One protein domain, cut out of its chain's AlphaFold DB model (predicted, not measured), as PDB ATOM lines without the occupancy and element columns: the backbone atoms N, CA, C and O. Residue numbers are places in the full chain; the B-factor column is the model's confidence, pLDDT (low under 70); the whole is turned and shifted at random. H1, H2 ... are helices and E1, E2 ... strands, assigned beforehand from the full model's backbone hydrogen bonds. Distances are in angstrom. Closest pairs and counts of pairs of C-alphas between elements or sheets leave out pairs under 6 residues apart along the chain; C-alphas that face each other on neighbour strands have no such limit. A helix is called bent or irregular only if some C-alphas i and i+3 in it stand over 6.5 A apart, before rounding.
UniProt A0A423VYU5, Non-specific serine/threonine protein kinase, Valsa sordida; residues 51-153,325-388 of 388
ATOM      1  N   GLN A  51     201.033 163.810  77.389       92.94
ATOM      2  CA  GLN A  51     202.027 163.038  76.655       92.94
ATOM      3  C   GLN A  51     203.100 162.541  77.626       92.94
ATOM      4  O   GLN A  51     203.604 163.320  78.435       92.94
ATOM      5  N   ALA A  52     203.470 161.268  77.526       94.44
ATOM      6  CA  ALA A  52     204.662 160.728  78.162       94.44
ATOM      7  C   ALA A  52     205.878 161.050  77.279       94.44
ATOM      8  O   ALA A  52     205.855 160.701  76.095       94.44
ATOM      9  N   PRO A  53     206.923 161.714  77.798       94.69
ATOM     10  CA  PRO A  53     208.187 161.841  77.081       94.69
ATOM     11  C   PRO A  53     208.815 160.464  76.850       94.69
ATOM     12  O   PRO A  53     208.693 159.598  77.707       94.69
ATOM     13  N   LEU A  54     209.506 160.295  75.722       94.62
ATOM     14  CA  LEU A  54     210.434 159.184  75.507       94.62
ATOM     15  C   LEU A  54     211.837 159.685  75.854       94.62
ATOM     16  O   LEU A  54     212.371 160.573  75.176       94.62
ATOM     17  N   TYR A  55     212.399 159.189  76.951       95.62
ATOM     18  CA  TYR A  55     213.662 159.678  77.498       95.62
ATOM     19  C   TYR A  55     214.859 159.027  76.812       95.62
ATOM     20  O   TYR A  55     214.796 157.915  76.305       95.62
ATOM     21  N   CYS A  56     216.001 159.717  76.804       95.56
ATOM     22  CA  CYS A  56     217.209 159.166  76.195       95.56
ATOM     23  C   CYS A  56     217.745 157.974  76.991       95.56
ATOM     24  O   CYS A  56     217.768 157.993  78.220       95.56
ATOM     25  N   LEU A  57     218.241 156.975  76.268       96.12
ATOM     26  CA  LEU A  57     218.820 155.764  76.835       96.12
ATOM     27  C   LEU A  57     220.062 156.067  77.679       96.12
ATOM     28  O   LEU A  57     220.890 156.909  77.306       96.12
ATOM     29  N   ILE A  58     220.241 155.339  78.783       96.19
ATOM     30  CA  ILE A  58     221.429 155.486  79.631       96.19
ATOM     31  C   ILE A  58     222.724 155.166  78.862       96.19
ATOM     32  O   ILE A  58     223.754 155.803  79.079       96.19
ATOM     33  N   GLU A  59     222.680 154.252  77.891       95.12
ATOM     34  CA  GLU A  59     223.823 153.842  77.069       95.12
ATOM     35  C   GLU A  59     224.390 154.981  76.211       95.12
ATOM     36  O   GLU A  59     225.542 154.919  75.778       95.12
ATOM     37  N   MET A  60     223.612 156.044  75.987       95.38
ATOM     38  CA  MET A  60     224.067 157.242  75.279       95.38
ATOM     39  C   MET A  60     224.944 158.150  76.146       95.38
ATOM     40  O   MET A  60     225.620 159.039  75.621       95.38
ATOM     41  N   ILE A  61     224.951 157.939  77.465       95.69
ATOM     42  CA  ILE A  61     225.866 158.614  78.378       95.69
ATOM     43  C   ILE A  61     227.235 157.913  78.320       95.69
ATOM     44  O   ILE A  61     227.317 156.692  78.502       95.69
ATOM     45  N   PRO A  62     228.338 158.657  78.113       93.69
ATOM     46  CA  PRO A  62     229.682 158.088  78.157       93.69
ATOM     47  C   PRO A  62     229.974 157.349  79.472       93.69
ATOM     48  O   PRO A  62     229.639 157.830  80.552       93.69
ATOM     49  N   GLU A  63     230.656 156.201  79.391       93.19
ATOM     50  CA  GLU A  63     230.931 155.311  80.537       93.19
ATOM     51  C   GLU A  63     231.566 156.034  81.733       93.19
ATOM     52  O   GLU A  63     231.188 155.795  82.878       93.19
ATOM     53  N   HIS A  64     232.489 156.968  81.493       91.38
ATOM     54  CA  HIS A  64     233.166 157.696  82.569       91.38
ATOM     55  C   HIS A  64     232.247 158.648  83.347       91.38
ATOM     56  O   HIS A  64     232.582 159.012  84.471       91.38
ATOM     57  N   TYR A  65     231.092 159.025  82.788       91.31
ATOM     58  CA  TYR A  65     230.039 159.749  83.506       91.31
ATOM     59  C   TYR A  65     229.016 158.818  84.166       91.31
ATOM     60  O   TYR A  65     228.263 159.275  85.020       91.31
ATOM     61  N   ARG A  66     228.989 157.526  83.812       91.75
ATOM     62  CA  ARG A  66     228.113 156.523  84.438       91.75
ATOM     63  C   ARG A  66     228.764 155.849  85.642       91.75
ATOM     64  O   ARG A  66     228.108 155.606  86.653       91.75
ATOM     65  N   SER A  67     230.061 155.557  85.560       90.19
ATOM     66  CA  SER A  67     230.776 154.792  86.586       90.19
ATOM     67  C   SER A  67     230.700 155.461  87.967       90.19
ATOM     68  O   SER A  67     231.281 156.520  88.202       90.19
ATOM     69  N   GLY A  68     229.940 154.850  88.885       84.88
ATOM     70  CA  GLY A  68     229.721 155.352  90.249       84.88
ATOM     71  C   GLY A  68     228.862 156.620  90.359       84.88
ATOM     72  O   GLY A  68     228.758 157.178  91.451       84.88
ATOM     73  N   ARG A  69     228.252 157.077  89.258       90.81
ATOM     74  CA  ARG A  69     227.502 158.344  89.153       90.81
ATOM     75  C   ARG A  69     226.114 158.163  88.534       90.81
ATOM     76  O   ARG A  69     225.589 159.068  87.897       90.81
ATOM     77  N   VAL A  70     225.516 156.994  88.732       96.06
ATOM     78  CA  VAL A  70     224.125 156.696  88.364       96.06
ATOM     79  C   VAL A  70     223.341 156.425  89.640       96.06
ATOM     80  O   VAL A  70     223.863 155.813  90.575       96.06
ATOM     81  N   VAL A  71     222.107 156.916  89.698       96.06
ATOM     82  CA  VAL A  71     221.178 156.666  90.799       96.06
ATOM     83  C   VAL A  71     219.777 156.451  90.244       96.06
ATOM     84  O   VAL A  71     219.343 157.179  89.354       96.06
ATOM     85  N   SER A  72     219.061 155.459  90.771       95.69
ATOM     86  CA  SER A  72     217.652 155.291  90.428       95.69
ATOM     87  C   SER A  72     216.848 156.457  90.993       95.69
ATOM     88  O   SER A  72     217.079 156.891  92.122       95.69
ATOM     89  N   ARG A  73     215.844 156.931  90.257       94.62
ATOM     90  CA  ARG A  73     214.892 157.931  90.751       94.62
ATOM     91  C   ARG A  73     214.208 157.487  92.053       94.62
ATOM     92  O   ARG A  73     213.967 158.310  92.931       94.62
ATOM     93  N   ALA A  74     213.972 156.185  92.229       93.19
ATOM     94  CA  ALA A  74     213.422 155.609  93.462       93.19
ATOM     95  C   ALA A  74     214.380 155.691  94.674       93.19
ATOM     96  O   ALA A  74     213.963 155.474  95.812       93.19
ATOM     97  N   ASP A  75     215.656 156.008  94.442       93.69
ATOM     98  CA  ASP A  75     216.668 156.194  95.483       93.69
ATOM     99  C   ASP A  75     216.876 157.657  95.886       93.69
ATOM    100  O   ASP A  75     217.717 157.954  96.742       93.69
ATOM    101  N   LEU A  76     216.093 158.572  95.314       94.00
ATOM    102  CA  LEU A  76     216.026 159.964  95.739       94.00
ATOM    103  C   LEU A  76     214.910 160.129  96.767       94.00
ATOM    104  O   LEU A  76     213.789 159.687  96.541       94.00
ATOM    105  N   VAL A  77     215.208 160.779  97.888       92.00
ATOM    106  CA  VAL A  77     214.203 161.283  98.833       92.00
ATOM    107  C   VAL A  77     214.039 162.768  98.557       92.00
ATOM    108  O   VAL A  77     215.012 163.518  98.676       92.00
ATOM    109  N   GLU A  78     212.841 163.186  98.168       82.94
ATOM    110  CA  GLU A  78     212.595 164.525  97.640       82.94
ATOM    111  C   GLU A  78     212.080 165.512  98.691       82.94
ATOM    112  O   GLU A  78     211.275 165.193  99.568       82.94
ATOM    113  N   CYS A  79     212.522 166.757  98.538       72.62
ATOM    114  CA  CYS A  79     211.986 167.960  99.152       72.62
ATOM    115  C   CYS A  79     211.905 169.040  98.059       72.62
ATOM    116  O   CYS A  79     212.784 169.897  97.944       72.62
ATOM    117  N   VAL A  80     210.850 168.980  97.239       75.75
ATOM    118  CA  VAL A  80     210.715 169.763  95.994       75.75
ATOM    119  C   VAL A  80     211.818 169.372  94.996       75.75
ATOM    120  O   VAL A  80     211.781 168.245  94.510       75.75
ATOM    121  N   ASP A  81     212.797 170.243  94.735       86.75
ATOM    122  CA  ASP A  81     213.944 169.974  93.851       86.75
ATOM    123  C   ASP A  81     215.222 169.638  94.637       86.75
ATOM    124  O   ASP A  81     216.207 169.157  94.078       86.75
ATOM    125  N   LEU A  82     215.229 169.876  95.953       92.38
ATOM    126  CA  LEU A  82     216.305 169.437  96.835       92.38
ATOM    127  C   LEU A  82     216.089 167.963  97.167       92.38
ATOM    128  O   LEU A  82     215.031 167.585  97.665       92.38
ATOM    129  N   VAL A  83     217.105 167.135  96.956       94.25
ATOM    130  CA  VAL A  83     217.026 165.697  97.213       94.25
ATOM    131  C   VAL A  83     218.140 165.221  98.128       94.25
ATOM    132  O   VAL A  83     219.205 165.837  98.234       94.25
ATOM    133  N   THR A  84     217.897 164.085  98.773       93.94
ATOM    134  CA  THR A  84     218.942 163.292  99.424       93.94
ATOM    135  C   THR A  84     218.981 161.886  98.853       93.94
ATOM    136  O   THR A  84     217.955 161.358  98.424       93.94
ATOM    137  N   TYR A  85     220.159 161.270  98.853       93.12
ATOM    138  CA  TYR A  85     220.321 159.897  98.385       93.12
ATOM    139  C   TYR A  85     219.994 158.913  99.504       93.12
ATOM    140  O   TYR A  85     220.619 158.959 100.561       93.12
ATOM    141  N   ARG A  86     219.103 157.950  99.249       89.81
ATOM    142  CA  ARG A  86     218.799 156.872 100.208       89.81
ATOM    143  C   ARG A  86     220.040 156.086 100.621       89.81
ATOM    144  O   ARG A  86     220.180 155.688 101.769       89.81
ATOM    145  N   THR A  87     220.962 155.882  99.685       85.06
ATOM    146  CA  THR A  87     222.214 155.149  99.922       85.06
ATOM    147  C   THR A  87     223.284 155.983 100.624       85.06
ATOM    148  O   THR A  87     224.302 155.433 101.045       85.06
ATOM    149  N   GLN A  88     223.088 157.300 100.743       85.75
ATOM    150  CA  GLN A  88     224.003 158.221 101.416       85.75
ATOM    151  C   GLN A  88     223.205 159.270 102.211       85.75
ATOM    152  O   GLN A  88     223.155 160.438 101.805       85.75
ATOM    153  N   PRO A  89     222.570 158.869 103.332       75.38
ATOM    154  CA  PRO A  89     221.789 159.786 104.153       75.38
ATOM    155  C   PRO A  89     222.610 161.017 104.561       75.38
ATOM    156  O   PRO A  89     223.770 160.913 104.961       75.38
ATOM    157  N   GLY A  90     222.015 162.203 104.424       78.19
ATOM    158  CA  GLY A  90     222.660 163.490 104.713       78.19
ATOM    159  C   GLY A  90     223.390 164.140 103.531       78.19
ATOM    160  O   GLY A  90     223.609 165.355 103.559       78.19
ATOM    161  N   SER A  91     223.704 163.393 102.466       88.56
ATOM    162  CA  SER A  91     224.161 163.984 101.203       88.56
ATOM    163  C   SER A  91     222.997 164.700 100.525       88.56
ATOM    164  O   SER A  91     221.950 164.096 100.300       88.56
ATOM    165  N   ARG A  92     223.183 165.980 100.194       93.12
ATOM    166  CA  ARG A  92     222.188 166.815  99.512       93.12
ATOM    167  C   ARG A  92     222.614 167.095  98.081       93.12
ATOM    168  O   ARG A  92     223.779 167.410  97.844       93.12
ATOM    169  N   ALA A  93     221.656 167.056  97.172       95.62
ATOM    170  CA  ALA A  93     221.843 167.413  95.777       95.62
ATOM    171  C   ALA A  93     220.619 168.167  95.250       95.62
ATOM    172  O   ALA A  93     219.535 168.071  95.823       95.62
ATOM    173  N   MET A  94     220.790 168.917  94.166       95.50
ATOM    174  CA  MET A  94     219.669 169.517  93.441       95.50
ATOM    175  C   MET A  94     219.297 168.602  92.284       95.50
ATOM    176  O   MET A  94     220.143 168.338  91.432       95.50
ATOM    177  N   PHE A  95     218.065 168.102  92.258       95.62
ATOM    178  CA  PHE A  95     217.559 167.252  91.190       95.62
ATOM    179  C   PHE A  95     216.924 168.104  90.093       95.62
ATOM    180  O   PHE A  95     215.952 168.816  90.325       95.62
ATOM    181  N   LYS A  96     217.478 168.009  88.884       94.69
ATOM    182  CA  LYS A  96     216.931 168.601  87.669       94.69
ATOM    183  C   LYS A  96     216.285 167.530  86.805       94.69
ATOM    184  O   LYS A  96     216.907 166.527  86.452       94.69
ATOM    185  N   TYR A  97     215.027 167.770  86.462       92.44
ATOM    186  CA  TYR A  97     214.180 166.874  85.689       92.44
ATOM    187  C   TYR A  97     213.189 167.679  84.851       92.44
ATOM    188  O   TYR A  97     212.908 168.842  85.139       92.44
ATOM    189  N   GLN A  98     212.662 167.061  83.796       88.00
ATOM    190  CA  GLN A  98     211.633 167.652  82.942       88.00
ATOM    191  C   GLN A  98     210.614 166.579  82.578       88.00
ATOM    192  O   GLN A  98     210.917 165.684  81.797       88.00
ATOM    193  N   PHE A  99     209.407 166.688  83.131       86.81
ATOM    194  CA  PHE A  99     208.315 165.743  82.877       86.81
ATOM    195  C   PHE A  99     207.483 166.105  81.642       86.81
ATOM    196  O   PHE A  99     206.793 165.258  81.078       86.81
ATOM    197  N   HIS A 100     207.533 167.366  81.205       87.69
ATOM    198  CA  HIS A 100     206.814 167.810  80.022       87.69
ATOM    199  C   HIS A 100     207.580 167.415  78.754       87.69
ATOM    200  O   HIS A 100     208.747 167.770  78.590       87.69
ATOM    201  N   HIS A 101     206.918 166.733  77.817       84.44
ATOM    202  CA  HIS A 101     207.549 166.220  76.593       84.44
ATOM    203  C   HIS A 101     208.307 167.277  75.774       84.44
ATOM    204  O   HIS A 101     209.410 167.006  75.304       84.44
ATOM    205  N   ASN A 102     207.782 168.504  75.673       81.44
ATOM    206  CA  ASN A 102     208.480 169.595  74.974       81.44
ATOM    207  C   ASN A 102     209.795 170.021  75.655       81.44
ATOM    208  O   ASN A 102     210.650 170.609  74.999       81.44
ATOM    209  N   GLN A 103     209.966 169.724  76.947       84.19
ATOM    210  CA  GLN A 103     211.130 170.122  77.744       84.19
ATOM    211  C   GLN A 103     212.105 168.971  78.009       84.19
ATOM    212  O   GLN A 103     213.281 169.225  78.263       84.19
ATOM    213  N   ALA A 104     211.675 167.711  77.890       86.69
ATOM    214  CA  ALA A 104     212.554 166.550  78.049       86.69
ATOM    215  C   ALA A 104     213.762 166.598  77.093       86.69
ATOM    216  O   ALA A 104     214.886 166.271  77.476       86.69
ATOM    217  N   LEU A 105     213.560 167.108  75.872       84.25
ATOM    218  CA  LEU A 105     214.649 167.355  74.925       84.25
ATOM    219  C   LEU A 105     215.630 168.416  75.435       84.25
ATOM    220  O   LEU A 105     216.838 168.212  75.358       84.25
ATOM    221  N   ARG A 106     215.145 169.524  76.011       85.56
ATOM    222  CA  ARG A 106     216.024 170.544  76.608       85.56
ATOM    223  C   ARG A 106     216.848 169.972  77.753       85.56
ATOM    224  O   ARG A 106     218.045 170.228  77.811       85.56
ATOM    225  N   ASN A 107     216.242 169.128  78.586       90.31
ATOM    226  CA  ASN A 107     216.933 168.443  79.677       90.31
ATOM    227  C   ASN A 107     218.110 167.589  79.176       90.31
ATOM    228  O   ASN A 107     219.167 167.570  79.799       90.31
ATOM    229  N   TRP A 108     217.969 166.929  78.017       91.81
ATOM    230  CA  TRP A 108     219.071 166.190  77.391       91.81
ATOM    231  C   TRP A 108     220.244 167.101  77.010       91.81
ATOM    232  O   TRP A 108     221.407 166.760  77.246       91.81
ATOM    233  N   HIS A 109     219.956 168.265  76.429       89.94
ATOM    234  CA  HIS A 109     220.982 169.244  76.070       89.94
ATOM    235  C   HIS A 109     221.644 169.851  77.310       89.94
ATOM    236  O   HIS A 109     222.874 169.876  77.388       89.94
ATOM    237  N   GLU A 110     220.846 170.247  78.299       93.44
ATOM    238  CA  GLU A 110     221.319 170.785  79.573       93.44
ATOM    239  C   GLU A 110     222.243 169.790  80.288       93.44
ATOM    240  O   GLU A 110     223.369 170.141  80.644       93.44
ATOM    241  N   LEU A 111     221.824 168.527  80.415       95.25
ATOM    242  CA  LEU A 111     222.633 167.451  80.986       95.25
ATOM    243  C   LEU A 111     223.987 167.320  80.277       95.25
ATOM    244  O   LEU A 111     225.035 167.214  80.920       95.25
ATOM    245  N   ASN A 112     223.988 167.318  78.943       94.38
ATOM    246  CA  ASN A 112     225.215 167.141  78.175       94.38
ATOM    247  C   ASN A 112     226.185 168.318  78.324       94.38
ATOM    248  O   ASN A 112     227.393 168.062  78.405       94.38
ATOM    249  N   CYS A 113     225.674 169.551  78.407       93.38
ATOM    250  CA  CYS A 113     226.455 170.726  78.789       93.38
ATOM    251  C   CYS A 113     227.052 170.527  80.184       93.38
ATOM    252  O   CYS A 113     228.271 170.564  80.349       93.38
ATOM    253  N   TRP A 114     226.209 170.231  81.172       93.81
ATOM    254  CA  TRP A 114     226.607 170.159  82.573       93.81
ATOM    255  C   TRP A 114     227.676 169.095  82.830       93.81
ATOM    256  O   TRP A 114     228.691 169.386  83.456       93.81
ATOM    257  N   MET A 115     227.512 167.880  82.295       94.75
ATOM    258  CA  MET A 115     228.503 166.806  82.452       94.75
ATOM    259  C   MET A 115     229.874 167.192  81.895       94.75
ATOM    260  O   MET A 115     230.890 166.905  82.520       94.75
ATOM    261  N   ARG A 116     229.916 167.836  80.722       94.69
ATOM    262  CA  ARG A 116     231.169 168.168  80.021       94.69
ATOM    263  C   ARG A 116     231.856 169.406  80.569       94.69
ATOM    264  O   ARG A 116     233.072 169.510  80.478       94.69
ATOM    265  N   LEU A 117     231.079 170.311  81.147       95.19
ATOM    266  CA  LEU A 117     231.569 171.496  81.841       95.19
ATOM    267  C   LEU A 117     231.896 171.210  83.317       95.19
ATOM    268  O   LEU A 117     232.509 172.035  83.996       95.19
ATOM    269  N   SER A 118     231.515 170.029  83.818       89.50
ATOM    270  CA  SER A 118     231.765 169.602  85.189       89.50
ATOM    271  C   SER A 118     233.265 169.476  85.453       89.50
ATOM    272  O   SER A 118     233.921 168.539  85.007       89.50
ATOM    273  N   GLY A 119     233.799 170.416  86.226       91.25
ATOM    274  CA  GLY A 119     235.233 170.561  86.487       91.25
ATOM    275  C   GLY A 119     235.693 172.012  86.372       91.25
ATOM    276  O   GLY A 119     236.710 172.376  86.959       91.25
ATOM    277  N   HIS A 120     234.915 172.855  85.688       96.94
ATOM    278  CA  HIS A 120     235.143 174.289  85.677       96.94
ATOM    279  C   HIS A 120     234.883 174.891  87.076       96.94
ATOM    280  O   HIS A 120     233.819 174.648  87.648       96.94
ATOM    281  N   PRO A 121     235.799 175.701  87.644       96.44
ATOM    282  CA  PRO A 121     235.681 176.194  89.023       96.44
ATOM    283  C   PRO A 121     234.465 177.102  89.253       96.44
ATOM    284  O   PRO A 121     233.962 177.194  90.369       96.44
ATOM    285  N   ASN A 122     233.982 177.758  88.196       98.38
ATOM    286  CA  ASN A 122     232.853 178.689  88.240       98.38
ATOM    287  C   ASN A 122     231.555 178.107  87.658       98.38
ATOM    288  O   ASN A 122     230.668 178.865  87.283       98.38
ATOM    289  N   ILE A 123     231.441 176.783  87.551       97.88
ATOM    290  CA  ILE A 123     230.199 176.094  87.176       97.88
ATOM    291  C   ILE A 123     229.847 175.142  88.315       97.88
ATOM    292  O   ILE A 123     230.727 174.466  88.850       97.88
ATOM    293  N   VAL A 124     228.576 175.104  88.717       97.12
ATOM    294  CA  VAL A 124     228.129 174.154  89.745       97.12
ATOM    295  C   VAL A 124     228.436 172.728  89.270       97.12
ATOM    296  O   VAL A 124     228.081 172.390  88.145       97.12
ATOM    297  N   PRO A 125     229.088 171.864  90.062       95.62
ATOM    298  CA  PRO A 125     229.467 170.539  89.581       95.62
ATOM    299  C   PRO A 125     228.266 169.626  89.308       95.62
ATOM    300  O   PRO A 125     227.310 169.584  90.088       95.62
ATOM    301  N   PHE A 126     228.352 168.852  88.225       96.12
ATOM    302  CA  PHE A 126     227.477 167.702  87.999       96.12
ATOM    303  C   PHE A 126     227.781 166.618  89.040       96.12
ATOM    304  O   PHE A 126     228.952 166.340  89.320       96.12
ATOM    305  N   ASP A 127     226.738 165.983  89.573       95.69
ATOM    306  CA  ASP A 127     226.861 164.902  90.552       95.69
ATOM    307  C   ASP A 127     226.545 163.542  89.910       95.69
ATOM    308  O   ASP A 127     227.461 162.747  89.666       95.69
ATOM    309  N   ARG A 128     225.269 163.278  89.581       96.31
ATOM    310  CA  ARG A 128     224.814 161.966  89.083       96.31
ATOM    311  C   ARG A 128     223.768 162.054  87.983       96.31
ATOM    312  O   ARG A 128     222.911 162.933  87.998       96.31
ATOM    313  N   VAL A 129     223.776 161.065  87.095       97.38
ATOM    314  CA  VAL A 129     222.658 160.754  86.199       97.38
ATOM    315  C   VAL A 129     221.556 160.083  87.015       97.38
ATOM    316  O   VAL A 129     221.839 159.171  87.795       97.38
ATOM    317  N   VAL A 130     220.314 160.522  86.830       96.94
ATOM    318  CA  VAL A 130     219.143 159.907  87.462       96.94
ATOM    319  C   VAL A 130     218.407 159.073  86.426       96.94
ATOM    320  O   VAL A 130     218.078 159.578  85.348       96.94
ATOM    321  N   THR A 131     218.159 157.805  86.752       97.44
ATOM    322  CA  THR A 131     217.552 156.839  85.831       97.44
ATOM    323  C   THR A 131     216.218 156.302  86.322       97.44
ATOM    324  O   THR A 131     215.929 156.267  87.521       97.44
ATOM    325  N   ASP A 132     215.392 155.883  85.372       96.75
ATOM    326  CA  ASP A 132     214.181 155.099  85.602       96.75
ATOM    327  C   ASP A 132     213.991 154.115  84.437       96.75
ATOM    328  O   ASP A 132     214.852 154.021  83.562       96.75
ATOM    329  N   HIS A 133     212.888 153.371  84.430       96.94
ATOM    330  CA  HIS A 133     212.546 152.455  83.348       96.94
ATOM    331  C   HIS A 133     211.281 152.906  82.623       96.94
ATOM    332  O   HIS A 133     210.296 153.299  83.252       96.94
ATOM    333  N   GLU A 134     211.287 152.781  81.302       95.75
ATOM    334  CA  GLU A 134     210.108 152.994  80.467       95.75
ATOM    335  C   GLU A 134     209.986 151.904  79.404       95.75
ATOM    336  O   GLU A 134     210.987 151.363  78.930       95.75
ATOM    337  N   ASP A 135     208.751 151.583  79.038       97.56
ATOM    338  CA  ASP A 135     208.444 150.736  77.899       97.56
ATOM    339  C   ASP A 135     208.204 151.613  76.669       97.56
ATOM    340  O   ASP A 135     207.403 152.550  76.687       97.56
ATOM    341  N   VAL A 136     208.859 151.268  75.566       96.00
ATOM    342  CA  VAL A 136     208.671 151.924  74.275       96.00
ATOM    343  C   VAL A 136     207.883 150.989  73.354       96.00
ATOM    344  O   VAL A 136     208.296 149.834  73.179       96.00
ATOM    345  N   PRO A 137     206.764 151.454  72.754       94.31
ATOM    346  CA  PRO A 137     205.940 150.647  71.856       94.31
ATOM    347  C   PRO A 137     206.783 149.947  70.789       94.31
ATOM    348  O   PRO A 137     207.553 150.603  70.102       94.31
ATOM    349  N   ASP A 138     206.653 148.626  70.670       91.12
ATOM    350  CA  ASP A 138     207.397 147.764  69.734       91.12
ATOM    351  C   ASP A 138     208.924 147.662  69.931       91.12
ATOM    352  O   ASP A 138     209.579 146.916  69.202       91.12
ATOM    353  N   HIS A 139     209.503 148.335  70.932       93.75
ATOM    354  CA  HIS A 139     210.950 148.304  71.207       93.75
ATOM    355  C   HIS A 139     211.306 147.612  72.531       93.75
ATOM    356  O   HIS A 139     212.399 147.061  72.649       93.75
ATOM    357  N   GLY A 140     210.385 147.575  73.500       95.62
ATOM    358  CA  GLY A 140     210.572 146.913  74.797       95.62
ATOM    359  C   GLY A 140     210.898 147.878  75.937       95.62
ATOM    360  O   GLY A 140     210.649 149.075  75.828       95.62
ATOM    361  N   THR A 141     211.418 147.345  77.046       97.31
ATOM    362  CA  THR A 141     211.742 148.115  78.257       97.31
ATOM    363  C   THR A 141     213.185 148.607  78.229       97.31
ATOM    364  O   THR A 141     214.100 147.812  78.001       97.31
ATOM    365  N   PHE A 142     213.397 149.881  78.547       97.38
ATOM    366  CA  PHE A 142     214.716 150.508  78.588       97.38
ATOM    367  C   PHE A 142     214.986 151.178  79.931       97.38
ATOM    368  O   PHE A 142     214.069 151.706  80.557       97.38
ATOM    369  N   GLU A 143     216.254 151.187  80.348       97.31
ATOM    370  CA  GLU A 143     216.731 152.112  81.377       97.31
ATOM    371  C   GLU A 143     217.031 153.463  80.720       97.31
ATOM    372  O   GLU A 143     217.827 153.571  79.781       97.31
ATOM    373  N   VAL A 144     216.381 154.508  81.215       96.81
ATOM    374  CA  VAL A 144     216.380 155.826  80.589       96.81
ATOM    375  C   VAL A 144     216.797 156.919  81.553       96.81
ATOM    376  O   VAL A 144     216.654 156.812  82.770       96.81
ATOM    377  N   VAL A 145     217.325 158.001  80.989       96.94
ATOM    378  CA  VAL A 145     217.780 159.180  81.717       96.94
ATOM    379  C   VAL A 145     216.618 160.144  81.908       96.94
ATOM    380  O   VAL A 145     216.246 160.880  80.996       96.94
ATOM    381  N   VAL A 146     216.080 160.177  83.123       95.62
ATOM    382  CA  VAL A 146     214.936 161.028  83.491       95.62
ATOM    383  C   VAL A 146     215.357 162.398  84.018       95.62
ATOM    384  O   VAL A 146     214.557 163.330  84.096       95.62
ATOM    385  N   GLY A 147     216.633 162.541  84.364       95.56
ATOM    386  CA  GLY A 147     217.196 163.782  84.860       95.56
ATOM    387  C   GLY A 147     218.612 163.603  85.371       95.56
ATOM    388  O   GLY A 147     219.295 162.619  85.078       95.56
ATOM    389  N   PHE A 148     219.059 164.575  86.148       96.62
ATOM    390  CA  PHE A 148     220.374 164.554  86.756       96.62
ATOM    391  C   PHE A 148     220.407 165.384  88.023       96.62
ATOM    392  O   PHE A 148     219.536 166.207  88.286       96.62
ATOM    393  N   THR A 149     221.442 165.167  88.812       96.81
ATOM    394  CA  THR A 149     221.691 165.911  90.035       96.81
ATOM    395  C   THR A 149     222.935 166.767  89.895       96.81
ATOM    396  O   THR A 149     223.907 166.386  89.233       96.81
ATOM    397  N   SER A 150     222.914 167.926  90.538       96.00
ATOM    398  CA  SER A 150     224.093 168.753  90.760       96.00
ATOM    399  C   SER A 150     224.409 168.848  92.248       96.00
ATOM    400  O   SER A 150     223.556 168.607  93.111       96.00
ATOM    401  N   VAL A 151     225.659 169.188  92.557       94.88
ATOM    402  CA  VAL A 151     226.089 169.384  93.942       94.88
ATOM    403  C   VAL A 151     225.290 170.527  94.564       94.88
ATOM    404  O   VAL A 151     225.221 171.625  94.015       94.88
ATOM    405  N   PHE A 152     224.715 170.286  95.744       95.00
ATOM    406  CA  PHE A 152     224.042 171.338  96.496       95.00
ATOM    407  C   PHE A 152     225.056 172.364  97.020       95.00
ATOM    408  O   PHE A 152     225.885 172.049  97.878       95.00
ATOM    409  N   VAL A 153     224.950 173.608  96.548       94.38
ATOM    410  CA  VAL A 153     225.751 174.737  97.036       94.38
ATOM    411  C   VAL A 153     224.904 175.565  98.014       94.38
ATOM    412  O   VAL A 153     223.872 176.113  97.624       94.38
ATOM    413  N   PRO A 325     213.042 156.969  69.067       93.81
ATOM    414  CA  PRO A 325     212.671 155.715  68.443       93.81
ATOM    415  C   PRO A 325     211.564 155.964  67.416       93.81
ATOM    416  O   PRO A 325     210.742 156.877  67.552       93.81
ATOM    417  N   GLU A 326     211.566 155.152  66.366       94.81
ATOM    418  CA  GLU A 326     210.463 155.123  65.420       94.81
ATOM    419  C   GLU A 326     209.287 154.400  66.068       94.81
ATOM    420  O   GLU A 326     209.383 153.213  66.375       94.81
ATOM    421  N   VAL A 327     208.188 155.115  66.283       93.75
ATOM    422  CA  VAL A 327     206.936 154.567  66.822       93.75
ATOM    423  C   VAL A 327     205.788 154.987  65.904       93.75
ATOM    424  O   VAL A 327     205.878 156.043  65.261       93.75
ATOM    425  N   PRO A 328     204.719 154.183  65.784       92.94
ATOM    426  CA  PRO A 328     203.562 154.588  65.006       92.94
ATOM    427  C   PRO A 328     202.817 155.707  65.737       92.94
ATOM    428  O   PRO A 328     202.890 155.839  66.961       92.94
ATOM    429  N   TRP A 329     202.054 156.499  64.992       90.44
ATOM    430  CA  TRP A 329     201.077 157.394  65.608       90.44
ATOM    431  C   TRP A 329     200.005 156.557  66.299       90.44
ATOM    432  O   TRP A 329     199.365 155.742  65.641       90.44
ATOM    433  N   LEU A 330     199.815 156.746  67.602       92.31
ATOM    434  CA  LEU A 330     198.833 156.002  68.389       92.31
ATOM    435  C   LEU A 330     197.636 156.889  68.740       92.31
ATOM    436  O   LEU A 330     197.813 158.045  69.135       92.31
ATOM    437  N   ASP A 331     196.425 156.344  68.618       90.44
ATOM    438  CA  ASP A 331     195.242 156.930  69.252       90.44
ATOM    439  C   ASP A 331     195.218 156.648  70.766       90.44
ATOM    440  O   ASP A 331     196.100 155.984  71.313       90.44
ATOM    441  N   ARG A 332     194.206 157.170  71.470       88.00
ATOM    442  CA  ARG A 332     194.077 156.994  72.929       88.00
ATOM    443  C   ARG A 332     193.834 155.543  73.352       88.00
ATOM    444  O   ARG A 332     194.124 155.216  74.497       88.00
ATOM    445  N   ASP A 333     193.359 154.698  72.442       89.00
ATOM    446  CA  ASP A 333     193.096 153.279  72.678       89.00
ATOM    447  C   ASP A 333     194.317 152.404  72.329       89.00
ATOM    448  O   ASP A 333     194.265 151.180  72.448       89.00
ATOM    449  N   GLY A 334     195.430 153.018  71.909       89.88
ATOM    450  CA  GLY A 334     196.655 152.318  71.536       89.88
ATOM    451  C   GLY A 334     196.632 151.732  70.124       89.88
ATOM    452  O   GLY A 334     197.521 150.951  69.781       89.88
ATOM    453  N   ASN A 335     195.660 152.090  69.281       92.69
ATOM    454  CA  ASN A 335     195.649 151.649  67.891       92.69
ATOM    455  C   ASN A 335     196.603 152.499  67.050       92.69
ATOM    456  O   ASN A 335     196.644 153.726  67.165       92.69
ATOM    457  N   SER A 336     197.326 151.844  66.143       93.38
ATOM    458  CA  SER A 336     198.150 152.533  65.150       93.38
ATOM    459  C   SER A 336     197.279 153.259  64.120       93.38
ATOM    460  O   SER A 336     196.417 152.661  63.473       93.38
ATOM    461  N   LEU A 337     197.533 154.556  63.952       89.94
ATOM    462  CA  LEU A 337     196.867 155.461  63.016       89.94
ATOM    463  C   LEU A 337     197.670 155.709  61.734       89.94
ATOM    464  O   LEU A 337     197.200 156.429  60.849       89.94
ATOM    465  N   GLY A 338     198.881 155.165  61.608       88.56
ATOM    466  CA  GLY A 338     199.711 155.454  60.446       88.56
ATOM    467  C   GLY A 338     201.129 154.915  60.515       88.56
ATOM    468  O   GLY A 338     201.424 153.935  61.195       88.56
ATOM    469  N   GLU A 339     202.000 155.561  59.743       88.50
ATOM    470  CA  GLU A 339     203.395 155.164  59.587       88.50
ATOM    471  C   GLU A 339     204.225 155.448  60.841       88.50
ATOM    472  O   GLU A 339     203.920 156.334  61.645       88.50
ATOM    473  N   TYR A 340     205.305 154.684  60.975       92.44
ATOM    474  CA  TYR A 340     206.305 154.873  62.011       92.44
ATOM    475  C   TYR A 340     207.088 156.150  61.732       92.44
ATOM    476  O   TYR A 340     207.510 156.410  60.605       92.44
ATOM    477  N   SER A 341     207.294 156.953  62.770       90.94
ATOM    478  CA  SER A 341     208.106 158.159  62.666       90.94
ATOM    479  C   SER A 341     208.911 158.386  63.943       90.94
ATOM    480  O   SER A 341     208.501 157.915  65.004       90.94
ATOM    481  N   PRO A 342     210.064 159.080  63.873       90.75
ATOM    482  CA  PRO A 342     210.828 159.413  65.067       90.75
ATOM    483  C   PRO A 342     210.009 160.299  66.008       90.75
ATOM    484  O   PRO A 342     209.697 161.440  65.653       90.75
ATOM    485  N   CYS A 343     209.721 159.802  67.209       89.81
ATOM    486  CA  CYS A 343     208.937 160.521  68.212       89.81
ATOM    487  C   CYS A 343     209.767 160.840  69.456       89.81
ATOM    488  O   CYS A 343     210.703 160.127  69.806       89.81
ATOM    489  N   SER A 344     209.400 161.925  70.135       89.75
ATOM    490  CA  SER A 344     209.928 162.308  71.452       89.75
ATOM    491  C   SER A 344     208.919 162.081  72.580       89.75
ATOM    492  O   SER A 344     209.220 162.359  73.738       89.75
ATOM    493  N   SER A 345     207.706 161.639  72.245       93.38
ATOM    494  CA  SER A 345     206.635 161.385  73.202       93.38
ATOM    495  C   SER A 345     205.510 160.550  72.609       93.38
ATOM    496  O   SER A 345     205.361 160.481  71.389       93.38
ATOM    497  N   VAL A 346     204.699 159.965  73.489       94.31
ATOM    498  CA  VAL A 346     203.514 159.165  73.157       94.31
ATOM    499  C   VAL A 346     202.363 159.557  74.096       94.31
ATOM    500  O   VAL A 346     202.625 159.864  75.263       94.31
ATOM    501  N   PRO A 347     201.088 159.543  73.659       93.88
ATOM    502  CA  PRO A 347     199.964 159.789  74.560       93.88
ATOM    503  C   PRO A 347     199.946 158.801  75.734       93.88
ATOM    504  O   PRO A 347     200.032 157.588  75.534       93.88
ATOM    505  N   ARG A 348     199.775 159.297  76.965       93.75
ATOM    506  CA  ARG A 348     199.738 158.438  78.165       93.75
ATOM    507  C   ARG A 348     198.594 157.430  78.124       93.75
ATOM    508  O   ARG A 348     198.782 156.281  78.515       93.75
ATOM    509  N   ALA A 349     197.428 157.849  77.627       92.31
ATOM    510  CA  ALA A 349     196.270 156.975  77.442       92.31
ATOM    511  C   ALA A 349     196.602 155.767  76.544       92.31
ATOM    512  O   ALA A 349     196.301 154.636  76.917       92.31
ATOM    513  N   ALA A 350     197.334 155.993  75.446       93.56
ATOM    514  CA  ALA A 350     197.758 154.936  74.530       93.56
ATOM    515  C   ALA A 350     198.678 153.916  75.216       93.56
ATOM    516  O   ALA A 350     198.467 152.710  75.111       93.56
ATOM    517  N   LEU A 351     199.678 154.395  75.967       94.81
ATOM    518  CA  LEU A 351     200.592 153.521  76.710       94.81
ATOM    519  C   LEU A 351     199.836 152.674  77.739       94.81
ATOM    520  O   LEU A 351     200.054 151.466  77.819       94.81
ATOM    521  N   ARG A 352     198.878 153.273  78.460       93.25
ATOM    522  CA  ARG A 352     198.013 152.537  79.396       93.25
ATOM    523  C   ARG A 352     197.149 151.492  78.695       93.25
ATOM    524  O   ARG A 352     197.065 150.373  79.194       93.25
ATOM    525  N   ALA A 353     196.541 151.823  77.555       92.81
ATOM    526  CA  ALA A 353     195.717 150.892  76.783       92.81
ATOM    527  C   ALA A 353     196.518 149.669  76.301       92.81
ATOM    528  O   ALA A 353     196.011 148.548  76.299       92.81
ATOM    529  N   LEU A 354     197.799 149.872  75.981       93.94
ATOM    530  CA  LEU A 354     198.740 148.812  75.612       93.94
ATOM    531  C   LEU A 354     199.350 148.072  76.817       93.94
ATOM    532  O   LEU A 354     200.070 147.092  76.629       93.94
ATOM    533  N   GLY A 355     199.087 148.514  78.051       95.25
ATOM    534  CA  GLY A 355     199.699 147.961  79.263       95.25
ATOM    535  C   GLY A 355     201.198 148.261  79.399       95.25
ATOM    536  O   GLY A 355     201.896 147.543  80.115       95.25
ATOM    537  N   LEU A 356     201.684 149.295  78.709       96.56
ATOM    538  CA  LEU A 356     203.075 149.736  78.715       96.56
ATOM    539  C   LEU A 356     203.326 150.712  79.865       96.56
ATOM    540  O   LEU A 356     202.527 151.614  80.137       96.56
ATOM    541  N   LYS A 357     204.457 150.534  80.541       95.75
ATOM    542  CA  LYS A 357     204.912 151.415  81.613       95.75
ATOM    543  C   LYS A 357     205.621 152.632  81.044       95.75
ATOM    544  O   LYS A 357     206.308 152.562  80.034       95.75
ATOM    545  N   PHE A 358     205.512 153.742  81.748       95.12
ATOM    546  CA  PHE A 358     206.256 154.960  81.462       95.12
ATOM    547  C   PHE A 358     206.592 155.655  82.776       95.12
ATOM    548  O   PHE A 358     206.070 155.294  83.834       95.12
ATOM    549  N   VAL A 359     207.466 156.656  82.716       94.31
ATOM    550  CA  VAL A 359     207.882 157.406  83.903       94.31
ATOM    551  C   VAL A 359     206.721 158.264  84.411       94.31
ATOM    552  O   VAL A 359     206.354 159.269  83.798       94.31
ATOM    553  N   GLU A 360     206.145 157.872  85.545       91.31
ATOM    554  CA  GLU A 360     205.100 158.634  86.233       91.31
ATOM    555  C   GLU A 360     205.717 159.653  87.195       91.31
ATOM    556  O   GLU A 360     206.585 159.322  88.012       91.31
ATOM    557  N   TRP A 361     205.273 160.904  87.073       88.81
ATOM    558  CA  TRP A 361     205.755 162.051  87.852       88.81
ATOM    559  C   TRP A 361     204.738 162.535  88.884       88.81
ATOM    560  O   TRP A 361     205.024 163.464  89.638       88.81
ATOM    561  N   GLU A 362     203.553 161.927  88.922       84.38
ATOM    562  CA  GLU A 362     202.549 162.228  89.929       84.38
ATOM    563  C   GLU A 362     203.085 162.031  91.348       84.38
ATOM    564  O   GLU A 362     203.769 161.054  91.662       84.38
ATOM    565  N   ARG A 363     202.727 162.971  92.223       81.44
ATOM    566  CA  ARG A 363     203.082 162.952  93.640       81.44
ATOM    567  C   ARG A 363     201.815 162.968  94.491       81.44
ATOM    568  O   ARG A 363     200.822 163.579  94.091       81.44
ATOM    569  N   PRO A 364     201.845 162.360  95.688       82.94
ATOM    570  CA  PRO A 364     200.815 162.601  96.686       82.94
ATOM    571  C   PRO A 364     200.716 164.100  96.993       82.94
ATOM    572  O   PRO A 364     201.736 164.791  97.064       82.94
ATOM    573  N   ALA A 365     199.499 164.602  97.210       82.19
ATOM    574  CA  ALA A 365     199.311 165.980  97.652       82.19
ATOM    575  C   ALA A 365     200.049 166.205  98.983       82.19
ATOM    576  O   ALA A 365     199.969 165.368  99.885       82.19
ATOM    577  N   HIS A 366     200.768 167.325  99.115       81.00
ATOM    578  CA  HIS A 366     201.652 167.565 100.264       81.00
ATOM    579  C   HIS A 366     200.900 167.538 101.602       81.00
ATOM    580  O   HIS A 366     201.400 167.010 102.590       81.00
ATOM    581  N   ASN A 367     199.668 168.048 101.614       83.06
ATOM    582  CA  ASN A 367     198.761 168.028 102.763       83.06
ATOM    583  C   ASN A 367     198.187 166.631 103.092       83.06
ATOM    584  O   ASN A 367     197.591 166.461 104.154       83.06
ATOM    585  N   LYS A 368     198.347 165.645 102.199       84.62
ATOM    586  CA  LYS A 368     197.897 164.252 102.360       84.62
ATOM    587  C   LYS A 368     199.052 163.298 102.725       84.62
ATOM    588  O   LYS A 368     198.808 162.107 102.907       84.62
ATOM    589  N   ILE A 369     200.294 163.784 102.843       88.44
ATOM    590  CA  ILE A 369     201.442 162.963 103.259       88.44
ATOM    591  C   ILE A 369     201.342 162.691 104.771       88.44
ATOM    592  O   ILE A 369     201.293 163.648 105.544       88.44
ATOM    593  N   PRO A 370     201.324 161.422 105.228       92.06
ATOM    594  CA  PRO A 370     201.231 161.119 106.654       92.06
ATOM    595  C   PRO A 370     202.470 161.564 107.443       92.06
ATOM    596  O   PRO A 370     203.600 161.498 106.947       92.06
ATOM    597  N   ASP A 371     202.266 161.933 108.709       92.44
ATOM    598  CA  ASP A 371     203.360 162.237 109.634       92.44
ATOM    599  C   ASP A 371     204.354 161.069 109.719       92.44
ATOM    600  O   ASP A 371     203.975 159.901 109.824       92.44
ATOM    601  N   GLY A 372     205.647 161.391 109.684       91.88
ATOM    602  CA  GLY A 372     206.717 160.391 109.710       91.88
ATOM    603  C   GLY A 372     206.993 159.715 108.365       91.88
ATOM    604  O   GLY A 372     207.801 158.792 108.334       91.88
ATOM    605  N   PHE A 373     206.391 160.169 107.260       92.94
ATOM    606  CA  PHE A 373     206.725 159.717 105.907       92.94
ATOM    607  C   PHE A 373     207.465 160.794 105.099       92.94
ATOM    608  O   PHE A 373     207.464 161.987 105.422       92.94
ATOM    609  N   ARG A 374     208.143 160.347 104.042       91.19
ATOM    610  CA  ARG A 374     208.768 161.169 103.000       91.19
ATOM    611  C   ARG A 374     208.392 160.628 101.626       91.19
ATOM    612  O   ARG A 374     208.061 159.451 101.496       91.19
ATOM    613  N   VAL A 375     208.456 161.492 100.618       91.81
ATOM    614  CA  VAL A 375     208.191 161.138  99.219       91.81
ATOM    615  C   VAL A 375     209.516 160.804  98.540       91.81
ATOM    616  O   VAL A 375     210.500 161.533  98.679       91.81
ATOM    617  N   LEU A 376     209.555 159.673  97.848       92.50
ATOM    618  CA  LEU A 376     210.666 159.277  96.992       92.50
ATOM    619  C   LEU A 376     210.522 159.910  95.607       92.50
ATOM    620  O   LEU A 376     209.424 160.293  95.213       92.50
ATOM    621  N   GLY A 377     211.599 159.938  94.822       89.62
ATOM    622  CA  GLY A 377     211.594 160.536  93.484       89.62
ATOM    623  C   GLY A 377     210.596 159.923  92.509       89.62
ATOM    624  O   GLY A 377     210.234 160.553  91.518       89.62
ATOM    625  N   ASN A 378     210.127 158.706  92.793       89.81
ATOM    626  CA  ASN A 378     209.079 158.017  92.049       89.81
ATOM    627  C   ASN A 378     207.657 158.208  92.602       89.81
ATOM    628  O   ASN A 378     206.755 157.474  92.213       89.81
ATOM    629  N   GLY A 379     207.459 159.144  93.532       89.06
ATOM    630  CA  GLY A 379     206.169 159.423  94.165       89.06
ATOM    631  C   GLY A 379     205.786 158.450  95.287       89.06
ATOM    632  O   GLY A 379     204.803 158.689  95.989       89.06
ATOM    633  N   ALA A 380     206.553 157.375  95.507       91.19
ATOM    634  CA  ALA A 380     206.281 156.425  96.582       91.19
ATOM    635  C   ALA A 380     206.539 157.041  97.965       91.19
ATOM    636  O   ALA A 380     207.429 157.872  98.141       91.19
ATOM    637  N   LEU A 381     205.784 156.592  98.969       92.12
ATOM    638  CA  LEU A 381     206.000 156.980 100.361       92.12
ATOM    639  C   LEU A 381     206.989 156.027 101.039       92.12
ATOM    640  O   LEU A 381     206.839 154.809 100.961       92.12
ATOM    641  N   ALA A 382     207.957 156.590 101.757       91.56
ATOM    642  CA  ALA A 382     208.884 155.865 102.617       91.56
ATOM    643  C   ALA A 382     208.755 156.360 104.060       91.56
ATOM    644  O   ALA A 382     208.660 157.568 104.294       91.56
ATOM    645  N   ALA A 383     208.749 155.441 105.028       91.88
ATOM    646  CA  ALA A 383     208.781 155.816 106.435       91.88
ATOM    647  C   ALA A 383     210.139 156.450 106.758       91.88
ATOM    648  O   ALA A 383     211.182 155.960 106.333       91.88
ATOM    649  N   GLN A 384     210.141 157.535 107.528       87.19
ATOM    650  CA  GLN A 384     211.360 158.252 107.898       87.19
ATOM    651  C   GLN A 384     212.341 157.352 108.666       87.19
ATOM    652  O   GLN A 384     213.545 157.476 108.482       87.19
ATOM    653  N   THR A 385     211.833 156.395 109.447       86.88
ATOM    654  CA  THR A 385     212.638 155.387 110.156       86.88
ATOM    655  C   THR A 385     213.422 154.457 109.236       86.88
ATOM    656  O   THR A 385     214.374 153.838 109.689       86.88
ATOM    657  N   ASP A 386     213.018 154.338 107.969       84.06
ATOM    658  CA  ASP A 386     213.683 153.484 106.979       84.06
ATOM    659  C   ASP A 386     214.731 154.268 106.161       84.06
ATOM    660  O   ASP A 386     215.377 153.707 105.272       84.06
ATOM    661  N   LEU A 387     214.852 155.578 106.414       80.38
ATOM    662  CA  LEU A 387     215.754 156.510 105.729       80.38
ATOM    663  C   LEU A 387     216.902 157.008 106.625       80.38
ATOM    664  O   LEU A 387     217.856 157.591 106.106       80.38
ATOM    665  N   GLU A 388     216.788 156.809 107.942       69.00
ATOM    666  CA  GLU A 388     217.794 157.092 108.981       69.00
ATOM    667  C   GLU A 388     218.604 155.830 109.306       69.00
ATOM    668  O   GLU A 388     219.837 155.963 109.492       69.00
TER     669      GLU A 388
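What this domain is: This is residues 51 to 153 and 325 to 388 of the 388 residues of the protein "Non-specific serine/threonine protein kinase" of Valsa sordida (UniProt A0A423VYU5). A long, strongly twisted sheet is built round the E6-E7 hairpin, with the long helix H2 packed slantwise over E6 and E7. The small hairpin E8-E9, the short strand pair E1-E10 and helix H3 gather toward one end of the domain, while the hairpin E11-E12 meets the sheet at E3, and residues 354 to 372 run between H3 and E11 with no named element. The 167 printed residues have three named helices and twelve named strands, in the order E1 H1 E2 E3 E4 E5 H2 E6 E7 E8 E9 E10 H3 E11 E12; the class is mixed, helices and strands. The mixed sheet runs E2 E6 E7 E5 E4 E3 E11 E12, and E1-E10 and E8-E9 are antiparallel two-strand sheets. The whole is compact, with a radius of gyration of the C-alphas of 17.1 A, yet flat in outline, spanning 50 by 42 by 23 A.

Where its parts are: In the large sheet, E6 is residues 126 to 136, 28.1 A, and bends by 53 degrees at residue 133; E7 is 140 to 151, 33.4 A. E5, residues 88 to 97, 20.5 A, bends by 89 degrees at residue 91. E2 is 70 to 72, E3 76 to 79, E4 82 to 85, E11 373 to 376 and E12 381 to 383, with C-alpha 383 at (208.781, 155.816, 106.435). H2, residues 101 to 117, 25.1 A, begins with C-alpha 101 at (207.549, 166.220, 76.593); it is only just irregular, C-alphas 102 and 105 being 6.6 A apart. E1 is 51 to 53, with C-alpha 51 at (202.027, 163.038, 76.655); H1 is 63 to 66, E8 326 to 330, E9 336 to 342, E10 345 to 347 and H3 348 to 353.

How they stand to each other: E6 and E7 form an antiparallel hairpin, with N 134 and O 142 3.1 A apart. E2, an edge strand, is parallel to E6, with N 71 to O 129 at 3.0 A. E7 is antiparallel to E5, with N 96 to O 148 at 2.8 A. E3, E4 and E5 form a meander, each strand the antiparallel neighbour of the one before, with N 77 to O 84 at 2.9 A and N 93 to O 83 at 2.9 A. E3 and E11 meet only at a point, C-alphas 77 and 376 being 4.5 A apart; E11 and E12 are a hairpin, with N 374 to O 382 at 2.8 A. H2 is on this sheet at a height of 8.6 A, over E6 and E7 and only just over E5, on which 3 of its C-alphas fall; on the local plane it stands at 55 degrees to E7, slantwise to the strands. The closest C-alphas of H2 and E7 are those of Leu 111 and Phe 148, 6.8 A. H1 only grazes the sheet, with residues 65 to 66. E1 and E10 are antiparallel, with N 52 to O 346 at 2.8 A, and the hairpin E8 and E9 has N 337 to O 329 at 2.8 A. The closest C-alphas of E8 and H3 are those of Leu 330 and Ala 350, 6.3 A. Every O i to N i+4 pair is within hydrogen-bond range in H3 and 11 of 13 in H2, while H1 is too short for one.

The domain as a whole: The farthest C-alphas, those of Gly 338 and Glu 388, are 51.8 A apart. Residues 154 to 324 are not printed, and C-alphas 153 and 325 are 36.7 A apart across this cut. Of the links printed whole, H3 to E11 is long. The mean pLDDT of the printed part is 91.7, and residue 388, the chain's last, is under 70.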